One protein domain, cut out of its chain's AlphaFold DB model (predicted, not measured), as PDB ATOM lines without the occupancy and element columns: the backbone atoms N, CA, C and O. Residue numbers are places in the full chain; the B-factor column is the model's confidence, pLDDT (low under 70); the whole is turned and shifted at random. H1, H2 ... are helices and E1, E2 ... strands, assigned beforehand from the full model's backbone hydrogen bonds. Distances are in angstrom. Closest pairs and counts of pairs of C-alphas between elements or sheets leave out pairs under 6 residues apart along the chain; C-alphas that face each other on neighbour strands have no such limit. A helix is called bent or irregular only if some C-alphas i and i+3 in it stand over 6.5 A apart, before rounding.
ATOM      1  N   VAL A 102     155.368 273.603 228.727       92.94
ATOM      2  CA  VAL A 102     155.041 272.314 229.330       92.94
ATOM      3  C   VAL A 102     156.320 271.510 229.533       92.94
ATOM      4  O   VAL A 102     157.058 271.215 228.598       92.94
ATOM      5  N   THR A 103     156.568 271.142 230.788       90.50
ATOM      6  CA  THR A 103     157.704 270.295 231.177       90.50
ATOM      7  C   THR A 103     157.439 268.812 230.905       90.50
ATOM      8  O   THR A 103     156.291 268.374 230.913       90.50
ATOM      9  N   GLU A 104     158.494 268.004 230.817       86.56
ATOM     10  CA  GLU A 104     158.433 266.551 230.569       86.56
ATOM     11  C   GLU A 104     157.514 265.805 231.538       86.56
ATOM     12  O   GLU A 104     156.670 264.999 231.154       86.56
ATOM     13  N   ARG A 105     157.618 266.139 232.827       86.81
ATOM     14  CA  ARG A 105     156.802 265.528 233.883       86.81
ATOM     15  C   ARG A 105     155.310 265.798 233.691       86.81
ATOM     16  O   ARG A 105     154.481 265.035 234.185       86.81
ATOM     17  N   SER A 106     154.962 266.878 232.995       87.56
ATOM     18  CA  SER A 106     153.580 267.200 232.639       87.56
ATOM     19  C   SER A 106     153.090 266.376 231.447       87.56
ATOM     20  O   SER A 106     151.898 266.075 231.396       87.56
ATOM     21  N   LEU A 107     153.986 265.947 230.555       88.56
ATOM     22  CA  LEU A 107     153.671 265.071 229.421       88.56
ATOM     23  C   LEU A 107     153.587 263.595 229.812       88.56
ATOM     24  O   LEU A 107     152.765 262.882 229.259       88.56
ATOM     25  N   SER A 108     154.366 263.141 230.797       87.62
ATOM     26  CA  SER A 108     154.364 261.735 231.229       87.62
ATOM     27  C   SER A 108     153.001 261.305 231.781       87.62
ATOM     28  O   SER A 108     152.552 261.808 232.813       87.62
ATOM     29  N   LEU A 109     152.320 260.394 231.093       86.81
ATOM     30  CA  LEU A 109     151.015 259.858 231.481       86.81
ATOM     31  C   LEU A 109     151.182 258.534 232.225       86.81
ATOM     32  O   LEU A 109     152.125 257.785 231.983       86.81
ATOM     33  N   THR A 110     150.264 258.238 233.146       90.50
ATOM     34  CA  THR A 110     150.217 256.910 233.764       90.50
ATOM     35  C   THR A 110     149.548 255.938 232.801       90.50
ATOM     36  O   THR A 110     148.341 256.026 232.573       90.50
ATOM     37  N   ALA A 111     150.329 254.996 232.275       91.62
ATOM     38  CA  ALA A 111     149.823 253.897 231.464       91.62
ATOM     39  C   ALA A 111     148.788 253.074 232.247       91.62
ATOM     40  O   ALA A 111     148.962 252.804 233.441       91.62
ATOM     41  N   LEU A 112     147.710 252.676 231.579       90.69
ATOM     42  CA  LEU A 112     146.677 251.825 232.144       90.69
ATOM     43  C   LEU A 112     147.131 250.357 232.110       90.69
ATOM     44  O   LEU A 112     147.322 249.803 231.027       90.69
ATOM     45  N   PRO A 113     147.253 249.665 233.259       91.56
ATOM     46  CA  PRO A 113     147.548 248.239 233.239       91.56
ATOM     47  C   PRO A 113     146.420 247.457 232.552       91.56
ATOM     48  O   PRO A 113     145.252 247.565 232.937       91.56
ATOM     49  N   LYS A 114     146.770 246.635 231.556       90.25
ATOM     50  CA  LYS A 114     145.810 245.926 230.685       90.25
ATOM     51  C   LYS A 114     144.806 245.074 231.458       90.25
ATOM     52  O   LYS A 114     143.620 245.137 231.174       90.25
ATOM     53  N   HIS A 115     145.238 244.363 232.494       88.69
ATOM     54  CA  HIS A 115     144.350 243.533 233.316       88.69
ATOM     55  C   HIS A 115     143.374 244.352 234.196       88.69
ATOM     56  O   HIS A 115     142.378 243.820 234.674       88.69
ATOM     57  N   LEU A 116     143.624 245.653 234.414       91.81
ATOM     58  CA  LEU A 116     142.733 246.537 235.184       91.81
ATOM     59  C   LEU A 116     141.657 247.214 234.330       91.81
ATOM     60  O   LEU A 116     140.687 247.743 234.874       91.81
ATOM     61  N   SER A 117     141.831 247.206 233.011       92.31
ATOM     62  CA  SER A 117     140.950 247.857 232.041       92.31
ATOM     63  C   SER A 117     139.482 247.417 232.178       92.31
ATOM     64  O   SER A 117     138.593 248.256 232.330       92.31
ATOM     65  N   GLN A 118     139.237 246.101 232.261       91.50
ATOM     66  CA  GLN A 118     137.906 245.510 232.457       91.50
ATOM     67  C   GLN A 118     137.239 246.043 233.725       91.50
ATOM     68  O   GLN A 118     136.120 246.547 233.687       91.50
ATOM     69  N   ARG A 119     137.971 246.026 234.842       91.62
ATOM     70  CA  ARG A 119     137.474 246.498 236.135       91.62
ATOM     71  C   ARG A 119     137.141 247.991 236.133       91.62
ATOM     72  O   ARG A 119     136.205 248.410 236.808       91.62
ATOM     73  N   ILE A 120     137.894 248.807 235.397       91.56
ATOM     74  CA  ILE A 120     137.582 250.236 235.244       91.56
ATOM     75  C   ILE A 120     136.261 250.419 234.506       91.56
ATOM     76  O   ILE A 120     135.456 251.248 234.930       91.56
ATOM     77  N   ASN A 121     136.028 249.651 233.443       92.94
ATOM     78  CA  ASN A 121     134.756 249.686 232.728       92.94
ATOM     79  C   ASN A 121     133.601 249.221 233.624       92.94
ATOM     80  O   ASN A 121     132.615 249.941 233.725       92.94
ATOM     81  N   GLU A 122     133.758 248.124 234.373       92.75
ATOM     82  CA  GLU A 122     132.748 247.682 235.348       92.75
ATOM     83  C   GLU A 122     132.435 248.760 236.397       92.75
ATOM     84  O   GLU A 122     131.282 248.983 236.761       92.75
ATOM     85  N   ASP A 123     133.461 249.438 236.920       91.94
ATOM     86  CA  ASP A 123     133.278 250.503 237.905       91.94
ATOM     87  C   ASP A 123     132.580 251.733 237.301       91.94
ATOM     88  O   ASP A 123     131.848 252.422 238.013       91.94
ATOM     89  N   ARG A 124     132.763 252.003 236.003       93.56
ATOM     90  CA  ARG A 124     132.027 253.048 235.275       93.56
ATOM     91  C   ARG A 124     130.580 252.652 235.015       93.56
ATOM     92  O   ARG A 124     129.691 253.469 235.240       93.56
ATOM     93  N   GLU A 125     130.335 251.410 234.620       92.81
ATOM     94  CA  GLU A 125     128.984 250.881 234.407       92.81
ATOM     95  C   GLU A 125     128.170 250.901 235.704       92.81
ATOM     96  O   GLU A 125     127.021 251.338 235.707       92.81
ATOM     97  N   LYS A 126     128.788 250.556 236.843       95.50
ATOM     98  CA  LYS A 126     128.175 250.713 238.178       95.50
ATOM     99  C   LYS A 126     127.812 252.164 238.505       95.50
ATOM    100  O   LYS A 126     126.903 252.398 239.294       95.50
ATOM    101  N   GLN A 127     128.517 253.135 237.925       94.69
ATOM    102  CA  GLN A 127     128.210 254.564 238.045       94.69
ATOM    103  C   GLN A 127     127.198 255.049 236.990       94.69
ATOM    104  O   GLN A 127     126.878 256.235 236.964       94.69
ATOM    105  N   GLY A 128     126.702 254.164 236.118       93.94
ATOM    106  CA  GLY A 128     125.790 254.504 235.024       93.94
ATOM    107  C   GLY A 128     126.463 255.211 233.845       93.94
ATOM    108  O   GLY A 128     125.774 255.798 233.014       93.94
ATOM    109  N   LEU A 129     127.798 255.191 233.766       92.25
ATOM    110  CA  LEU A 129     128.548 255.732 232.633       92.25
ATOM    111  C   LEU A 129     128.833 254.633 231.603       92.25
ATOM    112  O   LEU A 129     129.091 253.492 231.992       92.25
ATOM    113  N   PRO A 130     128.871 254.967 230.301       90.31
ATOM    114  CA  PRO A 130     129.249 254.001 229.283       90.31
ATOM    115  C   PRO A 130     130.718 253.561 229.447       90.31
ATOM    116  O   PRO A 130     131.560 254.356 229.922       90.31
ATOM    117  N   PRO A 131     131.040 252.317 229.039       91.69
ATOM    118  CA  PRO A 131     132.414 251.839 228.972       91.69
ATOM    119  C   PRO A 131     133.213 252.695 227.984       91.69
ATOM    120  O   PRO A 131     132.678 253.187 226.991       91.69
ATOM    121  N   GLN A 132     134.495 252.920 228.271       89.31
ATOM    122  CA  GLN A 132     135.334 253.789 227.430       89.31
ATOM    123  C   GLN A 132     135.916 253.054 226.225       89.31
ATOM    124  O   GLN A 132     136.090 253.635 225.161       89.31
ATOM    125  N   HIS A 133     136.253 251.788 226.419       92.06
ATOM    126  CA  HIS A 133     136.935 250.948 225.448       92.06
ATOM    127  C   HIS A 133     136.488 249.505 225.656       92.06
ATOM    128  O   HIS A 133     136.005 249.149 226.733       92.06
ATOM    129  N   LEU A 134     136.669 248.668 224.642       92.62
ATOM    130  CA  LEU A 134     136.349 247.251 224.730       92.62
ATOM    131  C   LEU A 134     137.622 246.459 225.040       92.62
ATOM    132  O   LEU A 134     138.681 246.749 224.492       92.62
ATOM    133  N   PRO A 143     137.318 252.858 219.950       95.12
ATOM    134  CA  PRO A 143     136.385 253.239 218.895       95.12
ATOM    135  C   PRO A 143     136.977 254.249 217.899       95.12
ATOM    136  O   PRO A 143     136.364 254.505 216.866       95.12
ATOM    137  N   TYR A 144     138.138 254.830 218.203       96.19
ATOM    138  CA  TYR A 144     138.814 255.835 217.385       96.19
ATOM    139  C   TYR A 144     140.167 255.305 216.914       96.19
ATOM    140  O   TYR A 144     140.877 254.680 217.708       96.19
ATOM    141  N   VAL A 145     140.525 255.582 215.662       95.25
ATOM    142  CA  VAL A 145     141.819 255.208 215.069       95.25
ATOM    143  C   VAL A 145     142.427 256.402 214.322       95.25
ATOM    144  O   VAL A 145     141.758 257.403 214.061       95.25
ATOM    145  N   VAL A 146     143.724 256.320 214.026       95.88
ATOM    146  CA  VAL A 146     144.464 257.284 213.203       95.88
ATOM    147  C   VAL A 146     143.720 257.546 211.887       95.88
ATOM    148  O   VAL A 146     143.182 256.629 211.271       95.88
ATOM    149  N   GLY A 147     143.648 258.816 211.487       95.94
ATOM    150  CA  GLY A 147     142.928 259.269 210.293       95.94
ATOM    151  C   GLY A 147     141.443 259.585 210.507       95.94
ATOM    152  O   GLY A 147     140.840 260.267 209.675       95.94
ATOM    153  N   ASP A 148     140.832 259.176 211.625       97.56
ATOM    154  CA  ASP A 148     139.462 259.593 211.935       97.56
ATOM    155  C   ASP A 148     139.375 261.110 212.173       97.56
ATOM    156  O   ASP A 148     140.213 261.712 212.850       97.56
ATOM    157  N   ARG A 149     138.301 261.733 211.669       97.75
ATOM    158  CA  ARG A 149     137.970 263.138 211.945       97.75
ATOM    159  C   ARG A 149     137.260 263.240 213.285       97.75
ATOM    160  O   ARG A 149     136.189 262.663 213.463       97.75
ATOM    161  N   VAL A 150     137.810 264.017 214.207       98.31
ATOM    162  CA  VAL A 150     137.247 264.208 215.544       98.31
ATOM    163  C   VAL A 150     137.049 265.676 215.881       98.31
ATOM    164  O   VAL A 150     137.770 266.547 215.405       98.31
ATOM    165  N   VAL A 151     136.055 265.945 216.723       98.38
ATOM    166  CA  VAL A 151     135.786 267.255 217.314       98.38
ATOM    167  C   VAL A 151     136.154 267.243 218.791       98.38
ATOM    168  O   VAL A 151     135.870 266.281 219.508       98.38
ATOM    169  N   VAL A 152     136.759 268.329 219.259       98.44
ATOM    170  CA  VAL A 152     137.084 268.523 220.677       98.44
ATOM    171  C   VAL A 152     135.868 269.084 221.423       98.44
ATOM    172  O   VAL A 152     135.363 270.151 221.080       98.44
ATOM    173  N   ILE A 153     135.397 268.409 222.475       98.19
ATOM    174  CA  ILE A 153     134.278 268.880 223.315       98.19
ATOM    175  C   ILE A 153     134.756 269.739 224.489       98.19
ATOM    176  O   ILE A 153     134.029 270.633 224.931       98.19
ATOM    177  N   ALA A 154     135.939 269.463 225.035       96.69
ATOM    178  CA  ALA A 154     136.413 270.082 226.270       96.69
ATOM    179  C   ALA A 154     137.792 270.737 226.101       96.69
ATOM    180  O   ALA A 154     138.600 270.327 225.277       96.69
ATOM    181  N   GLY A 155     138.064 271.766 226.908       95.38
ATOM    182  CA  GLY A 155     139.334 272.500 226.898       95.38
ATOM    183  C   GLY A 155     139.300 273.816 226.114       95.38
ATOM    184  O   GLY A 155     138.238 274.300 225.721       95.38
ATOM    185  N   ARG A 156     140.484 274.419 225.919       95.06
ATOM    186  CA  ARG A 156     140.651 275.746 225.287       95.06
ATOM    187  C   ARG A 156     140.153 275.777 223.843       95.06
ATOM    188  O   ARG A 156     139.667 276.800 223.383       95.06
ATOM    189  N   GLU A 157     140.297 274.662 223.137       97.00
ATOM    190  CA  GLU A 157     140.047 274.560 221.696       97.00
ATOM    191  C   GLU A 157     138.760 273.790 221.377       97.00
ATOM    192  O   GLU A 157     138.650 273.130 220.347       97.00
ATOM    193  N   LYS A 158     137.773 273.884 222.278       98.06
ATOM    194  CA  LYS A 158     136.446 273.288 222.103       98.06
ATOM    195  C   LYS A 158     135.815 273.710 220.771       98.06
ATOM    196  O   LYS A 158     135.779 274.891 220.440       98.06
ATOM    197  N   GLY A 159     135.260 272.739 220.051       97.56
ATOM    198  CA  GLY A 159     134.573 272.912 218.772       97.56
ATOM    199  C   GLY A 159     135.486 272.827 217.549       97.56
ATOM    200  O   GLY A 159     134.973 272.737 216.437       97.56
ATOM    201  N   LYS A 160     136.816 272.812 217.723       98.25
ATOM    202  CA  LYS A 160     137.730 272.562 216.604       98.25
ATOM    203  C   LYS A 160     137.656 271.101 216.169       98.25
ATOM    204  O   LYS A 160     137.550 270.199 217.003       98.25
ATOM    205  N   ILE A 161     137.730 270.905 214.858       98.19
ATOM    206  CA  ILE A 161     137.755 269.598 214.206       98.19
ATOM    207  C   ILE A 161     139.179 269.362 213.704       98.19
ATOM    208  O   ILE A 161     139.760 270.253 213.087       98.19
ATOM    209  N   GLY A 162     139.718 268.173 213.947       97.62
ATOM    210  CA  GLY A 162     141.019 267.741 213.438       97.62
ATOM    211  C   GLY A 162     141.018 266.246 213.130       97.62
ATOM    212  O   GLY A 162     140.089 265.531 213.508       97.62
ATOM    213  N   ALA A 163     142.037 265.775 212.417       97.75
ATOM    214  CA  ALA A 163     142.257 264.347 212.206       97.75
ATOM    215  C   ALA A 163     143.135 263.785 213.332       97.75
ATOM    216  O   ALA A 163     144.044 264.465 213.815       97.75
ATOM    217  N   ILE A 164     142.868 262.556 213.766       98.00
ATOM    218  CA  ILE A 164     143.739 261.868 214.724       98.00
ATOM    219  C   ILE A 164     145.054 261.526 214.024       98.00
ATOM    220  O   ILE A 164     145.050 260.797 213.035       98.00
ATOM    221  N   GLN A 165     146.169 262.027 214.554       96.94
ATOM    222  CA  GLN A 165     147.511 261.750 214.041       96.94
ATOM    223  C   GLN A 165     148.121 260.509 214.699       96.94
ATOM    224  O   GLN A 165     148.706 259.673 214.022       96.94
ATOM    225  N   ALA A 166     147.990 260.385 216.021       95.94
ATOM    226  CA  ALA A 166     148.573 259.285 216.782       95.94
ATOM    227  C   ALA A 166     147.660 258.875 217.940       95.94
ATOM    228  O   ALA A 166     146.953 259.705 218.520       95.94
ATOM    229  N   VAL A 167     147.693 257.587 218.287       95.50
ATOM    230  CA  VAL A 167     146.877 256.999 219.355       95.50
ATOM    231  C   VAL A 167     147.774 256.270 220.345       95.50
ATOM    232  O   VAL A 167     148.442 255.303 219.986       95.50
ATOM    233  N   ASP A 168     147.743 256.695 221.606       95.25
ATOM    234  CA  ASP A 168     148.341 255.956 222.714       95.25
ATOM    235  C   ASP A 168     147.272 255.065 223.360       95.25
ATOM    236  O   ASP A 168     146.407 255.518 224.120       95.25
ATOM    237  N   LYS A 169     147.323 253.773 223.023       92.38
ATOM    238  CA  LYS A 169     146.363 252.761 223.487       92.38
ATOM    239  C   LYS A 169     146.490 252.459 224.971       92.38
ATOM    240  O   LYS A 169     145.485 252.134 225.604       92.38
ATOM    241  N   ASP A 170     147.695 252.570 225.518       91.81
ATOM    242  CA  ASP A 170     147.949 252.249 226.915       91.81
ATOM    243  C   ASP A 170     147.479 253.395 227.818       91.81
ATOM    244  O   ASP A 170     146.963 253.144 228.902       91.81
ATOM    245  N   ALA A 171     147.589 254.656 227.386       92.19
ATOM    246  CA  ALA A 171     147.074 255.797 228.150       92.19
ATOM    247  C   ALA A 171     145.622 256.195 227.804       92.19
ATOM    248  O   ALA A 171     145.016 256.956 228.560       92.19
ATOM    249  N   LEU A 172     145.050 255.680 226.705       94.31
ATOM    250  CA  LEU A 172     143.755 256.099 226.134       94.31
ATOM    251  C   LEU A 172     143.742 257.575 225.700       94.31
ATOM    252  O   LEU A 172     142.768 258.306 225.937       94.31
ATOM    253  N   MET A 173     144.845 258.006 225.093       95.31
ATOM    254  CA  MET A 173     145.106 259.397 224.741       95.31
ATOM    255  C   MET A 173     145.353 259.547 223.236       95.31
ATOM    256  O   MET A 173     145.891 258.652 222.586       95.31
ATOM    257  N   PHE A 174     144.942 260.680 222.673       97.00
ATOM    258  CA  PHE A 174     144.894 260.915 221.228       97.00
ATOM    259  C   PHE A 174     145.596 262.219 220.869       97.00
ATOM    260  O   PHE A 174     145.236 263.273 221.391       97.00
ATOM    261  N   THR A 175     146.557 262.171 219.950       97.44
ATOM    262  CA  THR A 175     147.139 263.373 219.339       97.44
ATOM    263  C   THR A 175     146.290 263.763 218.136       97.44
ATOM    264  O   THR A 175     146.064 262.940 217.248       97.44
ATOM    265  N   VAL A 176     145.791 264.999 218.114       98.06
ATOM    266  CA  VAL A 176     144.934 265.514 217.038       98.06
ATOM    267  C   VAL A 176     145.677 266.608 216.284       98.06
ATOM    268  O   VAL A 176     146.070 267.607 216.886       98.06
ATOM    269  N   GLN A 177     145.778 266.438 214.966       97.69
ATOM    270  CA  GLN A 177     146.545 267.309 214.085       97.69
ATOM    271  C   GLN A 177     146.063 268.763 214.153       97.69
ATOM    272  O   GLN A 177     144.881 269.049 213.948       97.69
ATOM    273  N   GLY A 178     146.987 269.688 214.406       96.69
ATOM    274  CA  GLY A 178     146.759 271.131 214.455       96.69
ATOM    275  C   GLY A 178     145.913 271.615 215.636       96.69
ATOM    276  O   GLY A 178     145.489 272.774 215.646       96.69
ATOM    277  N   VAL A 179     145.641 270.759 216.628       97.25
ATOM    278  CA  VAL A 179     144.793 271.087 217.783       97.25
ATOM    279  C   VAL A 179     145.571 270.895 219.084       97.25
ATOM    280  O   VAL A 179     146.381 269.985 219.221       97.25
ATOM    281  N   ASN A 180     145.328 271.768 220.067       96.00
ATOM    282  CA  ASN A 180     146.011 271.745 221.372       96.00
ATOM    283  C   ASN A 180     147.540 271.808 221.262       96.00
ATOM    284  O   ASN A 180     148.275 271.167 222.014       96.00
ATOM    285  N   THR A 181     148.011 272.635 220.334       96.19
ATOM    286  CA  THR A 181     149.422 272.977 220.199       96.19
ATOM    287  C   THR A 181     149.868 273.811 221.399       96.19
ATOM    288  O   THR A 181     149.331 274.899 221.651       96.19
ATOM    289  N   GLN A 182     150.852 273.313 222.142       94.75
ATOM    290  CA  GLN A 182     151.469 273.992 223.279       94.75
ATOM    291  C   GLN A 182     152.985 274.028 223.099       94.75
ATOM    292  O   GLN A 182     153.554 273.223 222.369       94.75
ATOM    293  N   TYR A 183     153.648 274.968 223.762       94.56
ATOM    294  CA  TYR A 183     155.103 275.032 223.736       94.56
ATOM    295  C   TYR A 183     155.684 273.983 224.686       94.56
ATOM    296  O   TYR A 183     155.373 273.996 225.879       94.56
ATOM    297  N   LEU A 184     156.525 273.096 224.161       92.56
ATOM    298  CA  LEU A 184     157.344 272.161 224.929       92.56
ATOM    299  C   LEU A 184     158.752 272.704 225.091       92.56
ATOM    300  O   LEU A 184     159.223 273.467 224.247       92.56
ATOM    301  N   ASP A 185     159.420 272.299 226.168       90.75
ATOM    302  CA  ASP A 185     160.839 272.590 226.345       90.75
ATOM    303  C   ASP A 185     161.624 271.841 225.263       90.75
ATOM    304  O   ASP A 185     161.548 270.617 225.155       90.75
ATOM    305  N   SER A 186     162.360 272.597 224.451       85.44
ATOM    306  CA  SER A 186     163.203 272.081 223.364       85.44
ATOM    307  C   SER A 186     164.172 270.993 223.832       85.44
ATOM    308  O   SER A 186     164.440 270.061 223.082       85.44
ATOM    309  N   LYS A 187     164.627 271.039 225.095       82.62
ATOM    310  CA  LYS A 187     165.518 270.021 225.679       82.62
ATOM    311  C   LYS A 187     164.906 268.621 225.707       82.62
ATOM    312  O   LYS A 187     165.635 267.645 225.846       82.62
ATOM    313  N   LEU A 188     163.582 268.525 225.622       77.12
ATOM    314  CA  LEU A 188     162.838 267.266 225.639       77.12
ATOM    315  C   LEU A 188     162.724 266.638 224.253       77.12
ATOM    316  O   LEU A 188     162.492 265.439 224.135       77.12
ATOM    317  N   LEU A 189     162.873 267.446 223.207       77.19
ATOM    318  CA  LEU A 189     162.815 267.001 221.828       77.19
ATOM    319  C   LEU A 189     164.244 266.653 221.410       77.19
ATOM    320  O   LEU A 189     165.022 267.524 221.032       77.19
ATOM    321  N   ALA A 190     164.589 265.366 221.477       66.38
ATOM    322  CA  ALA A 190     165.921 264.830 221.168       66.38
ATOM    323  C   ALA A 190     166.392 265.029 219.702       66.38
ATOM    324  O   ALA A 190     167.395 264.451 219.299       66.38
ATOM    325  N   GLY A 191     165.688 265.840 218.910       64.12
ATOM    326  CA  GLY A 191     165.986 266.140 217.511       64.12
ATOM    327  C   GLY A 191     165.578 267.552 217.093       64.12
ATOM    328  O   GLY A 191     165.277 267.759 215.925       64.12
ATOM    329  N   GLY A 192     165.503 268.506 218.029       64.56
ATOM    330  CA  GLY A 192     165.295 269.907 217.659       64.56
ATOM    331  C   GLY A 192     166.406 270.385 216.721       64.56
ATOM    332  O   GLY A 192     167.579 270.095 216.966       64.56
ATOM    333  N   ASP A 193     166.033 271.097 215.654       69.62
ATOM    334  CA  ASP A 193     167.001 271.656 214.718       69.62
ATOM    335  C   ASP A 193     168.010 272.520 215.490       69.62
ATOM    336  O   ASP A 193     167.613 273.455 216.193       69.62
ATOM    337  N   PRO A 194     169.325 272.260 215.375       68.44
ATOM    338  CA  PRO A 194     170.344 272.988 216.133       68.44
ATOM    339  C   PRO A 194     170.387 274.487 215.786       68.44
ATOM    340  O   PRO A 194     171.057 275.270 216.464       68.44
ATOM    341  N   THR A 195     169.693 274.897 214.723       76.44
ATOM    342  CA  THR A 195     169.537 276.287 214.290       76.44
ATOM    343  C   THR A 195     168.482 277.053 215.084       76.44
ATOM    344  O   THR A 195     168.591 278.280 215.194       76.44
ATOM    345  N   ASP A 196     167.507 276.367 215.684       75.06
ATOM    346  CA  ASP A 196     166.461 277.003 216.476       75.06
ATOM    347  C   ASP A 196     166.982 277.312 217.881       75.06
ATOM    348  O   ASP A 196     166.941 276.514 218.812       75.06
ATOM    349  N   LYS A 197     167.465 278.547 218.053       74.38
ATOM    350  CA  LYS A 197     167.954 279.074 219.340       74.38
ATOM    351  C   LYS A 197     166.862 279.222 220.406       74.38
ATOM    352  O   LYS A 197     167.141 279.685 221.512       74.38
ATOM    353  N   THR A 198     165.607 278.923 220.083       79.44
ATOM    354  CA  THR A 198     164.502 279.052 221.026       79.44
ATOM    355  C   THR A 198     164.419 277.818 221.908       79.44
ATOM    356  O   THR A 198     164.184 276.720 221.422       79.44
ATOM    357  N   ASN A 199     164.470 278.016 223.229       84.62
ATOM    358  CA  ASN A 199     164.310 276.943 224.220       84.62
ATOM    359  C   ASN A 199     162.923 276.260 224.206       84.62
ATOM    360  O   ASN A 199     162.630 275.438 225.074       84.62
ATOM    361  N   ARG A 200     162.040 276.606 223.264       89.94
ATOM    362  CA  ARG A 200     160.669 276.113 223.194       89.94
ATOM    363  C   ARG A 200     160.250 275.825 221.757       89.94
ATOM    364  O   ARG A 200     160.537 276.632 220.879       89.94
ATOM    365  N   ALA A 201     159.508 274.743 221.554       90.50
ATOM    366  CA  ALA A 201     158.953 274.359 220.257       90.50
ATOM    367  C   ALA A 201     157.453 274.043 220.388       90.50
ATOM    368  O   ALA A 201     157.042 273.486 221.411       90.50
ATOM    369  N   PRO A 202     156.607 274.422 219.414       93.00
ATOM    370  CA  PRO A 202     155.196 274.061 219.431       93.00
ATOM    371  C   PRO A 202     155.031 272.562 219.154       93.00
ATOM    372  O   PRO A 202     155.588 272.036 218.198       93.00
ATOM    373  N   HIS A 203     154.237 271.880 219.973       94.50
ATOM    374  CA  HIS A 203     153.896 270.473 219.795       94.50
ATOM    375  C   HIS A 203     152.436 270.235 220.170       94.50
ATOM    376  O   HIS A 203     151.887 270.886 221.064       94.50
ATOM    377  N   GLU A 204     151.805 269.280 219.506       95.12
ATOM    378  CA  GLU A 204     150.431 268.871 219.783       95.12
ATOM    379  C   GLU A 204     150.386 268.029 221.059       95.12
ATOM    380  O   GLU A 204     151.105 267.036 221.193       95.12
ATOM    381  N   ILE A 205     149.573 268.436 222.034       95.19
ATOM    382  CA  ILE A 205     149.384 267.668 223.266       95.19
ATOM    383  C   ILE A 205     148.154 266.780 223.140       95.19
ATOM    384  O   ILE A 205     147.100 267.197 222.658       95.19
ATOM    385  N   GLN A 206     148.289 265.558 223.641       95.62
ATOM    386  CA  GLN A 206     147.252 264.545 223.568       95.62
ATOM    387  C   GLN A 206     145.991 264.903 224.372       95.62
ATOM    388  O   GLN A 206     146.051 265.512 225.444       95.62
ATOM    389  N   PHE A 207     144.847 264.439 223.879       96.50
ATOM    390  CA  PHE A 207     143.533 264.517 224.507       96.50
ATOM    391  C   PHE A 207     143.096 263.176 225.079       96.50
ATOM    392  O   PHE A 207     143.409 262.131 224.518       96.50
ATOM    393  N   GLY A 208     142.304 263.200 226.150       95.38
ATOM    394  CA  GLY A 208     141.656 261.992 226.645       95.38
ATOM    395  C   GLY A 208     140.488 261.562 225.767       95.38
ATOM    396  O   GLY A 208     139.808 262.390 225.162       95.38
ATOM    397  N   ILE A 209     140.187 260.261 225.782       95.44
ATOM    398  CA  ILE A 209     139.056 259.670 225.044       95.44
ATOM    399  C   ILE A 209     137.709 260.379 225.272       95.44
ATOM    400  O   ILE A 209     136.868 260.446 224.379       95.44
ATOM    401  N   ASN A 210     137.494 260.928 226.470       94.81
ATOM    402  CA  ASN A 210     136.245 261.598 226.828       94.81
ATOM    403  C   ASN A 210     136.127 263.010 226.236       94.81
ATOM    404  O   ASN A 210     135.008 263.515 226.145       94.81
ATOM    405  N   ASP A 211     137.241 263.633 225.851       97.06
ATOM    406  CA  ASP A 211     137.285 265.031 225.413       97.06
ATOM    407  C   ASP A 211     137.116 265.178 223.897       97.06
ATOM    408  O   ASP A 211     136.935 266.293 223.411       97.06
ATOM    409  N   ILE A 212     137.122 264.063 223.158       97.69
ATOM    410  CA  ILE A 212     136.959 264.011 221.702       97.69
ATOM    411  C   ILE A 212     135.713 263.215 221.298       97.69
ATOM    412  O   ILE A 212     135.295 262.298 222.008       97.69
ATOM    413  N   ARG A 213     135.111 263.550 220.153       97.88
ATOM    414  CA  ARG A 213     134.042 262.762 219.509       97.88
ATOM    415  C   ARG A 213     134.260 262.637 218.022       97.88
ATOM    416  O   ARG A 213     134.847 263.519 217.409       97.88
ATOM    417  N   LEU A 214     133.741 261.560 217.448       97.88
ATOM    418  CA  LEU A 214     133.850 261.297 216.021       97.88
ATOM    419  C   LEU A 214     132.935 262.232 215.227       97.88
ATOM    420  O   LEU A 214     131.792 262.469 215.613       97.88
ATOM    421  N   VAL A 215     133.439 262.737 214.105       97.94
ATOM    422  CA  VAL A 215     132.684 263.532 213.137       97.94
ATOM    423  C   VAL A 215     132.527 262.710 211.871       97.94
ATOM    424  O   VAL A 215     133.511 262.265 211.277       97.94
ATOM    425  N   ILE A 216     131.282 262.499 211.452       96.25
ATOM    426  CA  ILE A 216     130.960 261.675 210.287       96.25
ATOM    427  C   ILE A 216     130.038 262.461 209.355       96.25
ATOM    428  O   ILE A 216     129.064 263.045 209.834       96.25
ATOM    429  N   PRO A 217     130.271 262.428 208.031       95.00
ATOM    430  CA  PRO A 217     129.285 262.905 207.073       95.00
ATOM    431  C   PRO A 217     128.055 261.990 207.112       95.00
ATOM    432  O   PRO A 217     128.103 260.821 206.722       95.00
ATOM    433  N   TYR A 218     126.935 262.513 207.595       93.25
ATOM    434  CA  TYR A 218     125.682 261.785 207.718       93.25
ATOM    435  C   TYR A 218     124.668 262.285 206.692       93.25
ATOM    436  O   TYR A 218     124.463 263.485 206.510       93.25
ATOM    437  N   ARG A 219     123.999 261.342 206.026       92.62
ATOM    438  CA  ARG A 219     122.908 261.634 205.091       92.62
ATOM    439  C   ARG A 219     121.630 261.925 205.875       92.62
ATOM    440  O   ARG A 219     121.052 261.003 206.451       92.62
ATOM    441  N   ILE A 220     121.191 263.179 205.874       90.69
ATOM    442  CA  ILE A 220     119.943 263.625 206.501       90.69
ATOM    443  C   ILE A 220     118.900 263.866 205.406       90.69
ATOM    444  O   ILE A 220     119.199 264.450 204.362       90.69
ATOM    445  N   THR A 221     117.668 263.418 205.643       92.94
ATOM    446  CA  THR A 221     116.515 263.745 204.797       92.94
ATOM    447  C   THR A 221     115.925 265.067 205.274       92.94
ATOM    448  O   THR A 221     115.449 265.162 206.404       92.94
ATOM    449  N   THR A 222     115.966 266.107 204.443       90.75
ATOM    450  CA  THR A 222     115.318 267.390 204.753       90.75
ATOM    451  C   THR A 222     113.792 267.248 204.685       90.75
ATOM    452  O   THR A 222     113.284 266.354 204.013       90.75
ATOM    453  N   ALA A 223     113.039 268.164 205.306       88.56
ATOM    454  CA  ALA A 223     111.572 268.219 205.204       88.56
ATOM    455  C   ALA A 223     111.053 268.255 203.746       88.56
ATOM    456  O   ALA A 223     109.941 267.822 203.470       88.56
ATOM    457  N   SER A 224     111.876 268.726 202.805       87.69
ATOM    458  CA  SER A 224     111.610 268.734 201.361       87.69
ATOM    459  C   SER A 224     111.851 267.389 200.655       87.69
ATOM    460  O   SER A 224     111.744 267.318 199.433       87.69
ATOM    461  N   GLY A 225     112.238 266.336 201.383       92.31
ATOM    462  CA  GLY A 225     112.549 265.008 200.842       92.31
ATOM    463  C   GLY A 225     113.911 264.894 200.145       92.31
ATOM    464  O   GLY A 225     114.276 263.810 199.695       92.31
ATOM    465  N   ARG A 226     114.691 265.980 200.056       91.81
ATOM    466  CA  ARG A 226     116.052 265.948 199.497       91.81
ATOM    467  C   ARG A 226     117.047 265.412 200.524       91.81
ATOM    468  O   ARG A 226     116.944 265.703 201.715       91.81
ATOM    469  N   TYR A 227     118.023 264.651 200.045       92.00
ATOM    470  CA  TYR A 227     119.104 264.122 200.867       92.00
ATOM    471  C   TYR A 227     120.301 265.062 200.827       92.00
ATOM    472  O   TYR A 227     120.802 265.377 199.750       92.00
ATOM    473  N   ILE A 228     120.758 265.490 201.999       93.38
ATOM    474  CA  ILE A 228     121.930 266.354 202.152       93.38
ATOM    475  C   ILE A 228     122.916 265.632 203.070       93.38
ATOM    476  O   ILE A 228     122.514 265.040 204.075       93.38
ATOM    477  N   TYR A 229     124.198 265.651 202.711       94.00
ATOM    478  CA  TYR A 229     125.264 265.194 203.596       94.00
ATOM    479  C   TYR A 229     125.671 266.345 204.508       94.00
ATOM    480  O   TYR A 229     126.039 267.418 204.033       94.00
ATOM    481  N   GLN A 230     125.584 266.121 205.814       94.94
ATOM    482  CA  GLN A 230     126.003 267.076 206.828       94.94
ATOM    483  C   GLN A 230     126.958 266.388 207.797       94.94
ATOM    484  O   GLN A 230     126.739 265.237 208.171       94.94
ATOM    485  N   ASP A 231     128.006 267.091 208.215       96.31
ATOM    486  CA  ASP A 231     128.888 266.605 209.270       96.31
ATOM    487  C   ASP A 231     128.111 266.556 210.595       96.31
ATOM    488  O   ASP A 231     127.582 267.564 211.068       96.31
ATOM    489  N   VAL A 232     128.026 265.363 211.183       96.06
ATOM    490  CA  VAL A 232     127.344 265.095 212.453       96.06
ATOM    491  C   VAL A 232     128.363 264.615 213.476       96.06
ATOM    492  O   VAL A 232     129.250 263.816 213.169       96.06
ATOM    493  N   VAL A 233     128.219 265.103 214.707       97.75
ATOM    494  CA  VAL A 233     129.011 264.659 215.856       97.75
ATOM    495  C   VAL A 233     128.355 263.420 216.456       97.75
ATOM    496  O   VAL A 233     127.169 263.431 216.777       97.75
ATOM    497  N   VAL A 234     129.125 262.346 216.600       96.81
ATOM    498  CA  VAL A 234     128.660 261.092 217.196       96.81
ATOM    499  C   VAL A 234     128.950 261.101 218.689       96.81
ATOM    500  O   VAL A 234     130.111 261.113 219.089       96.81
ATOM    501  N   ASP A 235     127.902 261.045 219.511       94.62
ATOM    502  CA  ASP A 235     128.045 261.081 220.970       94.62
ATOM    503  C   ASP A 235     128.689 259.817 221.542       94.62
ATOM    504  O   ASP A 235     129.584 259.917 222.380       94.62
TER     505      ASP A 235
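Overview. This is residues 102 to 134 and 143 to 235 of the 515 residues of the protein "KOW domain-containing protein" of Periconia macrospinosa (UniProt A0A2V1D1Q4). A strongly twisted sheet of E3, E2, E1, E6 and E7 sends the hairpin E6 and E7 out toward one end of the long axis, while the separate hairpin E4 and E5 reaches toward the other, and H1 and H2 lie off the sheet. The printed part has 126 residues with two named helices, then seven named strands, E1 to E7; the five-strand sheet, in the order E3, E2, E1, E6, E7, is antiparallel. The class is mixed, with 61 residues, under half, in named elements. The whole is loose, radius of gyration of the C-alphas 18.4 A, and only just elongated, spanning 60 by 39 by 22 A.

Along the chain. Find C-alpha 104 at (158.433, 266.551, 230.569), where H1 begins, residues 104 to 107. H2, residues 114 to 126, is 19.7 A long and only just irregular: C-alphas 115 and 118 are 6.8 A apart. Then come E1, 149 to 152; E2, 161 to 168; E3, 173 to 176; E4, 181 to 185; E5, 200 to 204; E6, 212 to 221, 26.5 A; and E7, 227 to 234, ending at (128.660, 261.092, 217.196).

Arrangement. E1, E2 and E3 form a meander, each the antiparallel neighbour of the one before: look at N 150 and O 162, 2.8 A, and N 175 and O 166, 2.9 A. E6 is the antiparallel neighbour of E1, with N 151 and O 213 within hydrogen-bond range at 2.8 A, and of E7, with which it forms a hairpin, with N 218 and O 230 at 2.8 A. In E4 and E5, N 184 and O 201 are 2.8 A apart. H2 has 7 of 9 O i to N i+4 pairs within hydrogen-bond range; H1 is too short for one.

Size, cuts and confidence. Residues 135 to 142 are not printed; C-alphas 134 and 143 are 8.4 A apart. E4 to E5 is a long link, and residues 190 to 194 are under pLDDT 70.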